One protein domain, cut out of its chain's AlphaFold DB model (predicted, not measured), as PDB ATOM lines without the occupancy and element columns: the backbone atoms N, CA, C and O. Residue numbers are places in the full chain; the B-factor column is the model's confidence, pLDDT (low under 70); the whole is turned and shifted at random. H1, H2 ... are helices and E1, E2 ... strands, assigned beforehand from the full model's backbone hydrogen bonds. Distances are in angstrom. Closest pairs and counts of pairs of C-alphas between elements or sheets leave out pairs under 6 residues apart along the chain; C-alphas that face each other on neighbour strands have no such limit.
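Overview. This is residues 4 to 58 of the 62 residues of an uncharacterized protein of Nitrosopumilus sp (UniProt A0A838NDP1). Look first for a long hairpin of two strands, E3 and E4, running along a rod-shaped whole; helix H1 packs near one end of it, by the start of E3 and the end of E4. A second, shorter hairpin, E1 and E2, lies beside the other half, its turn toward the same end as the turn of E3 and E4. The printed part has 55 residues, with E1, E2, H1, E3 and E4 in chain order; both two-stranded sheets are antiparallel, and the class is mixed, helices and strands. It is only just loose, close to compact, with a radius of gyration of the C-alphas of 12.4 A and spans of 37 by 18 by 14 A.

Along the chain. Find C-alpha 38 at (-7.902, 18.962, 37.489); from there E3, residues 38 to 44, runs 18.8 A. E4, residues 51 to 57, runs 19.0 A to C-alpha 57 at (-5.249, 22.286, 40.086). H1 is residues 21 to 32, 16.7 A long. E1, residues 4 to 7, begins at (6.734, 24.984, 39.110) and spans 10.2 A; E2, residues 14 to 18, spans 12.9 A.

Arrangement. In the hairpin E3 and E4, at 150 degrees, look at N 41 and O 54, 2.8 A apart. H1 comes closest to E3 at the C-alphas of Ala 27 and Val 39, 5.7 A. In the hairpin E1 and E2, at 144 degrees, N 15 and O 6 are 2.7 A apart. The closest C-alphas of E2 and E3 are those of Ala 17 and Val 43, 7.0 A. E1 and H1 are apart. In H1 every O i to N i+4 pair is within hydrogen-bond range.

Size, cuts and confidence. The C-alphas farthest apart, of Glu 33 and Ala 47, are 37.2 A apart. The printed part has no cut and no long link. Mean pLDDT of the printed part is 76.1; look for values under 70 at residues 4 to 5, 17 to 24, 37 to 38 and 57 to 58.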
ATOM      1  N   GLU A   4       6.845  26.015  38.083       65.56
ATOM      2  CA  GLU A   4       6.734  24.984  39.110       65.56
ATOM      3  C   GLU A   4       7.634  23.793  38.759       65.56
ATOM      4  O   GLU A   4       7.772  23.404  37.592       65.56
ATOM      5  N   TYR A   5       8.279  23.243  39.789       66.19
ATOM      6  CA  TYR A   5       9.180  22.103  39.676       66.19
ATOM      7  C   TYR A   5       8.452  20.832  40.108       66.19
ATOM      8  O   TYR A   5       7.989  20.729  41.241       66.19
ATOM      9  N   TYR A   6       8.391  19.854  39.211       75.00
ATOM     10  CA  TYR A   6       7.750  18.560  39.438       75.00
ATOM     11  C   TYR A   6       8.785  17.441  39.342       75.00
ATOM     12  O   TYR A   6       9.686  17.505  38.518       75.00
ATOM     13  N   GLY A   7       8.678  16.386  40.145       78.06
ATOM     14  CA  GLY A   7       9.513  15.195  39.965       78.06
ATOM     15  C   GLY A   7       8.985  14.312  38.832       78.06
ATOM     16  O   GLY A   7       7.790  14.031  38.775       78.06
ATOM     17  N   CYS A   8       9.858  13.834  37.945       82.50
ATOM     18  CA  CYS A   8       9.513  12.783  36.991       82.50
ATOM     19  C   CYS A   8       9.200  11.483  37.743       82.50
ATOM     20  O   CYS A   8      10.047  10.983  38.482       82.50
ATOM     21  N   THR A   9       8.036  10.885  37.503       85.19
ATOM     22  CA  THR A   9       7.601   9.662  38.204       85.19
ATOM     23  C   THR A   9       8.429   8.429  37.841       85.19
ATOM     24  O   THR A   9       8.448   7.458  38.591       85.19
ATOM     25  N   TYR A  10       9.145   8.465  36.711       87.12
ATOM     26  CA  TYR A  10       9.942   7.339  36.219       87.12
ATOM     27  C   TYR A  10      11.408   7.372  36.657       87.12
ATOM     28  O   TYR A  10      11.994   6.322  36.893       87.12
ATOM     29  N   CYS A  11      12.028   8.555  36.700       87.56
ATOM     30  CA  CYS A  11      13.467   8.681  36.974       87.56
ATOM     31  C   CYS A  11      13.807   9.665  38.098       87.56
ATOM     32  O   CYS A  11      14.981   9.868  38.384       87.56
ATOM     33  N   GLY A  12      12.810  10.307  38.713       83.81
ATOM     34  CA  GLY A  12      13.003  11.260  39.808       83.81
ATOM     35  C   GLY A  12      13.587  12.614  39.397       83.81
ATOM     36  O   GLY A  12      13.663  13.514  40.228       83.81
ATOM     37  N   GLN A  13      13.977  12.801  38.132       86.06
ATOM     38  CA  GLN A  13      14.533  14.071  37.673       86.06
ATOM     39  C   GLN A  13      13.506  15.202  37.752       86.06
ATOM     40  O   GLN A  13      12.348  15.020  37.377       86.06
ATOM     41  N   LEU A  14      13.955  16.380  38.186       80.50
ATOM     42  CA  LEU A  14      13.131  17.582  38.213       80.50
ATOM     43  C   LEU A  14      12.749  18.009  36.790       80.50
ATOM     44  O   LEU A  14      13.589  18.158  35.901       80.50
ATOM     45  N   LEU A  15      11.451  18.193  36.604       76.62
ATOM     46  CA  LEU A  15      10.779  18.684  35.422       76.62
ATOM     47  C   LEU A  15      10.335  20.111  35.691       76.62
ATOM     48  O   LEU A  15       9.747  20.412  36.729       76.62
ATOM     49  N   THR A  16      10.575  20.968  34.715       71.38
ATOM     50  CA  THR A  16      10.045  22.321  34.710       71.38
ATOM     51  C   THR A  16       8.754  22.301  33.907       71.38
ATOM     52  O   THR A  16       8.795  22.070  32.697       71.38
ATOM     53  N   ALA A  17       7.616  22.527  34.558       68.38
ATOM     54  CA  ALA A  17       6.357  22.729  33.854       68.38
ATOM     55  C   ALA A  17       6.041  24.228  33.846       68.38
ATOM     56  O   ALA A  17       5.946  24.868  34.894       68.38
ATOM     57  N   ILE A  18       5.915  24.798  32.649       63.56
ATOM     58  CA  ILE A  18       5.344  26.134  32.475       63.56
ATOM     59  C   ILE A  18       3.845  25.917  32.367       63.56
ATOM     60  O   ILE A  18       3.416  25.232  31.441       63.56
ATOM     61  N   VAL A  19       3.064  26.469  33.296       65.19
ATOM     62  CA  VAL A  19       1.604  26.434  33.183       65.19
ATOM     63  C   VAL A  19       1.203  27.394  32.057       65.19
ATOM     64  O   VAL A  19       1.446  28.597  32.182       65.19
ATOM     65  N   PRO A  20       0.652  26.908  30.930       62.97
ATOM     66  CA  PRO A  20       0.133  27.777  29.886       62.97
ATOM     67  C   PRO A  20      -1.114  28.505  30.396       62.97
ATOM     68  O   PRO A  20      -1.956  27.894  31.054       62.97
ATOM     69  N   ASP A  21      -1.311  29.766  30.007       62.88
ATOM     70  CA  ASP A  21      -2.546  30.509  30.320       62.88
ATOM     71  C   ASP A  21      -3.817  29.786  29.815       62.88
ATOM     72  O   ASP A  21      -4.904  29.914  30.387       62.88
ATOM     73  N   SER A  22      -3.691  28.958  28.771       59.81
ATOM     74  CA  SER A  22      -4.778  28.106  28.277       59.81
ATOM     75  C   SER A  22      -5.167  26.988  29.251       59.81
ATOM     76  O   SER A  22      -6.345  26.647  29.319       59.81
ATOM     77  N   VAL A  23      -4.231  26.461  30.050       66.88
ATOM     78  CA  VAL A  23      -4.533  25.461  31.092       66.88
ATOM     79  C   VAL A  23      -5.315  26.099  32.234       66.88
ATOM     80  O   VAL A  23      -6.262  25.488  32.722       66.88
ATOM     81  N   HIS A  24      -5.007  27.350  32.600       69.00
ATOM     82  CA  HIS A  24      -5.839  28.104  33.545       69.00
ATOM     83  C   HIS A  24      -7.267  28.275  33.015       69.00
ATOM     84  O   HIS A  24      -8.229  28.039  33.740       69.00
ATOM     85  N   THR A  25      -7.400  28.643  31.737       72.38
ATOM     86  CA  THR A  25      -8.706  28.848  31.094       72.38
ATOM     87  C   THR A  25      -9.534  27.563  31.073       72.38
ATOM     88  O   THR A  25     -10.720  27.592  31.401       72.38
ATOM     89  N   GLU A  26      -8.910  26.435  30.727       74.69
ATOM     90  CA  GLU A  26      -9.587  25.139  30.663       74.69
ATOM     91  C   GLU A  26      -9.957  24.615  32.052       74.69
ATOM     92  O   GLU A  26     -11.085  24.174  32.261       74.69
ATOM     93  N   ALA A  27      -9.066  24.738  33.036       72.19
ATOM     94  CA  ALA A  27      -9.369  24.343  34.406       72.19
ATOM     95  C   ALA A  27     -10.510  25.183  35.002       72.19
ATOM     96  O   ALA A  27     -11.416  24.651  35.642       72.19
ATOM     97  N   ASP A  28     -10.518  26.494  34.739       73.12
ATOM     98  CA  ASP A  28     -11.601  27.386  35.158       73.12
ATOM     99  C   ASP A  28     -12.921  27.080  34.431       73.12
ATOM    100  O   ASP A  28     -14.004  27.287  34.987       73.12
ATOM    101  N   ARG A  29     -12.872  26.596  33.184       80.12
ATOM    102  CA  ARG A  29     -14.055  26.114  32.458       80.12
ATOM    103  C   ARG A  29     -14.601  24.833  33.096       80.12
ATOM    104  O   ARG A  29     -15.760  24.828  33.502       80.12
ATOM    105  N   LEU A  30     -13.767  23.805  33.266       78.75
ATOM    106  CA  LEU A  30     -14.166  22.515  33.845       78.75
ATOM    107  C   LEU A  30     -14.710  22.655  35.273       78.75
ATOM    108  O   LEU A  30     -15.704  22.015  35.618       78.75
ATOM    109  N   LYS A  31     -14.118  23.548  36.078       77.62
ATOM    110  CA  LYS A  31     -14.604  23.856  37.428       77.62
ATOM    111  C   LYS A  31     -15.983  24.516  37.409       77.62
ATOM    112  O   LYS A  31     -16.834  24.159  38.220       77.62
ATOM    113  N   ARG A  32     -16.223  25.470  36.499       78.12
ATOM    114  CA  ARG A  32     -17.539  26.128  36.344       78.12
ATOM    115  C   ARG A  32     -18.620  25.161  35.875       78.12
ATOM    116  O   ARG A  32     -19.763  25.295  36.292       78.12
ATOM    117  N   GLU A  33     -18.253  24.196  35.042       85.31
ATOM    118  CA  GLU A  33     -19.154  23.147  34.555       85.31
ATOM    119  C   GLU A  33     -19.372  22.019  35.583       85.31
ATOM    120  O   GLU A  33     -20.187  21.132  35.349       85.31
ATOM    121  N   GLY A  34     -18.673  22.047  36.727       78.62
ATOM    122  CA  GLY A  34     -18.790  21.029  37.776       78.62
ATOM    123  C   GLY A  34     -18.213  19.664  37.388       78.62
ATOM    124  O   GLY A  34     -18.591  18.660  37.983       78.62
ATOM    125  N   ILE A  35     -17.326  19.616  36.390       81.94
ATOM    126  CA  ILE A  35     -16.777  18.367  35.839       81.94
ATOM    127  C   ILE A  35     -15.536  17.925  36.618       81.94
ATOM    128  O   ILE A  35     -15.437  16.779  37.044       81.94
ATOM    129  N   SER A  36     -14.562  18.825  36.753       73.31
ATOM    130  CA  SER A  36     -13.256  18.557  37.360       73.31
ATOM    131  C   SER A  36     -12.563  19.882  37.668       73.31
ATOM    132  O   SER A  36     -12.736  20.863  36.946       73.31
ATOM    133  N   ASP A  37     -11.752  19.916  38.715       68.00
ATOM    134  CA  ASP A  37     -10.806  20.993  39.014       68.00
ATOM    135  C   ASP A  37      -9.365  20.656  38.588       68.00
ATOM    136  O   ASP A  37      -8.456  21.468  38.779       68.00
ATOM    137  N   LEU A  38      -9.174  19.482  37.975       67.88
ATOM    138  CA  LEU A  38      -7.902  18.962  37.489       67.88
ATOM    139  C   LEU A  38      -7.833  19.009  35.961       67.88
ATOM    140  O   LEU A  38      -8.725  18.492  35.281       67.88
ATOM    141  N   VAL A  39      -6.728  19.541  35.430       72.12
ATOM    142  CA  VAL A  39      -6.388  19.464  34.000       72.12
ATOM    143  C   VAL A  39      -5.099  18.661  33.818       72.12
ATOM    144  O   VAL A  39      -4.074  19.022  34.406       72.12
ATOM    145  N   PRO A  40      -5.112  17.583  33.009       73.62
ATOM    146  CA  PRO A  40      -3.905  16.830  32.710       73.62
ATOM    147  C   PRO A  40      -2.966  17.647  31.813       73.62
ATOM    148  O   PRO A  40      -3.358  18.176  30.775       73.62
ATOM    149  N   MET A  41      -1.698  17.699  32.196       77.56
ATOM    150  CA  MET A  41      -0.606  18.317  31.458       77.56
ATOM    151  C   MET A  41       0.433  17.252  31.125       77.56
ATOM    152  O   MET A  41       1.098  16.717  32.010       77.56
ATOM    153  N   ASN A  42       0.598  16.953  29.839       77.31
ATOM    154  CA  ASN A  42       1.635  16.033  29.388       77.31
ATOM    155  C   ASN A  42       2.975  16.762  29.264       77.31
ATOM    156  O   ASN A  42       3.145  17.622  28.401       77.31
ATOM    157  N   VAL A  43       3.934  16.400  30.117       82.19
ATOM    158  CA  VAL A  43       5.299  16.937  30.093       82.19
ATOM    159  C   VAL A  43       6.285  15.811  29.826       82.19
ATOM    160  O   VAL A  43       6.405  14.854  30.592       82.19
ATOM    161  N   LYS A  44       7.039  15.930  28.735       84.31
ATOM    162  CA  LYS A  44       8.063  14.946  28.387       84.31
ATOM    163  C   LYS A  44       9.313  15.146  29.236       84.31
ATOM    164  O   LYS A  44       9.927  16.211  29.214       84.31
ATOM    165  N   CYS A  45       9.742  14.101  29.939       85.62
ATOM    166  CA  CYS A  45      11.006  14.126  30.665       85.62
ATOM    167  C   CYS A  45      12.178  14.109  29.680       85.62
ATOM    168  O   CYS A  45      12.319  13.195  28.868       85.62
ATOM    169  N   THR A  46      13.060  15.102  29.761       85.19
ATOM    170  CA  THR A  46      14.208  15.217  28.851       85.19
ATOM    171  C   THR A  46      15.257  14.129  29.072       85.19
ATOM    172  O   THR A  46      15.947  13.780  28.111       85.19
ATOM    173  N   ALA A  47      15.333  13.559  30.277       87.00
ATOM    174  CA  ALA A  47      16.303  12.533  30.638       87.00
ATOM    175  C   ALA A  47      15.854  11.117  30.277       87.00
ATOM    176  O   ALA A  47      16.508  10.461  29.474       87.00
ATOM    177  N   CYS A  48      14.715  10.652  30.798       89.06
ATOM    178  CA  CYS A  48      14.233   9.294  30.519       89.06
ATOM    179  C   CYS A  48      13.326   9.200  29.282       89.06
ATOM    180  O   CYS A  48      12.856   8.114  28.948       89.06
ATOM    181  N   LYS A  49      13.043  10.333  28.616       86.69
ATOM    182  CA  LYS A  49      12.185  10.451  27.420       86.69
ATOM    183  C   LYS A  49      10.746   9.950  27.597       86.69
ATOM    184  O   LYS A  49      10.031   9.849  26.603       86.69
ATOM    185  N   LYS A  50      10.319   9.667  28.833       87.56
ATOM    186  CA  LYS A  50       8.947   9.269  29.171       87.56
ATOM    187  C   LYS A  50       8.047  10.489  29.306       87.56
ATOM    188  O   LYS A  50       8.473  11.527  29.823       87.56
ATOM    189  N   ASP A  51       6.801  10.324  28.891       85.25
ATOM    190  CA  ASP A  51       5.755  11.317  29.092       85.25
ATOM    191  C   ASP A  51       5.238  11.221  30.532       85.25
ATOM    192  O   ASP A  51       4.903  10.140  31.023       85.25
ATOM    193  N   ASN A  52       5.251  12.351  31.235       80.06
ATOM    194  CA  ASN A  52       4.692  12.482  32.572       80.06
ATOM    195  C   ASN A  52       3.337  13.168  32.461       80.06
ATOM    196  O   ASN A  52       3.244  14.276  31.933       80.06
ATOM    197  N   ASN A  53       2.314  12.519  33.009       79.25
ATOM    198  CA  ASN A  53       1.021  13.143  33.240       79.25
ATOM    199  C   ASN A  53       1.106  13.918  34.554       79.25
ATOM    200  O   ASN A  53       1.062  13.327  35.632       79.25
ATOM    201  N   LEU A  54       1.281  15.231  34.458       74.81
ATOM    202  CA  LEU A  54       1.100  16.138  35.583       74.81
ATOM    203  C   LEU A  54      -0.366  16.560  35.639       74.81
ATOM    204  O   LEU A  54      -1.054  16.559  34.621       74.81
ATOM    205  N   TYR A  55      -0.841  16.932  36.819       70.94
ATOM    206  CA  TYR A  55      -2.183  17.473  36.986       70.94
ATOM    207  C   TYR A  55      -2.055  18.859  37.582       70.94
ATOM    208  O   TYR A  55      -1.465  19.028  38.648       70.94
ATOM    209  N   TRP A  56      -2.598  19.844  36.880       70.44
ATOM    210  CA  TRP A  56      -2.744  21.174  37.436       70.44
ATOM    211  C   TRP A  56      -4.071  21.266  38.177       70.44
ATOM    212  O   TRP A  56      -5.091  20.804  37.663       70.44
ATOM    213  N   TYR A  57      -4.054  21.893  39.349       65.25
ATOM    214  CA  TYR A  57      -5.249  22.286  40.086       65.25
ATOM    215  C   TYR A  57      -5.123  23.750  40.498       65.25
ATOM    216  O   TYR A  57      -4.028  24.242  40.776       65.25
ATOM    217  N   ARG A  58      -6.253  24.456  40.571       63.78
ATOM    218  CA  ARG A  58      -6.268  25.820  41.101       63.78
ATOM    219  C   ARG A  58      -6.131  25.751  42.624       63.78
ATOM    220  O   ARG A  58      -7.044  25.213  43.253       63.78
TER     221      ARG A  58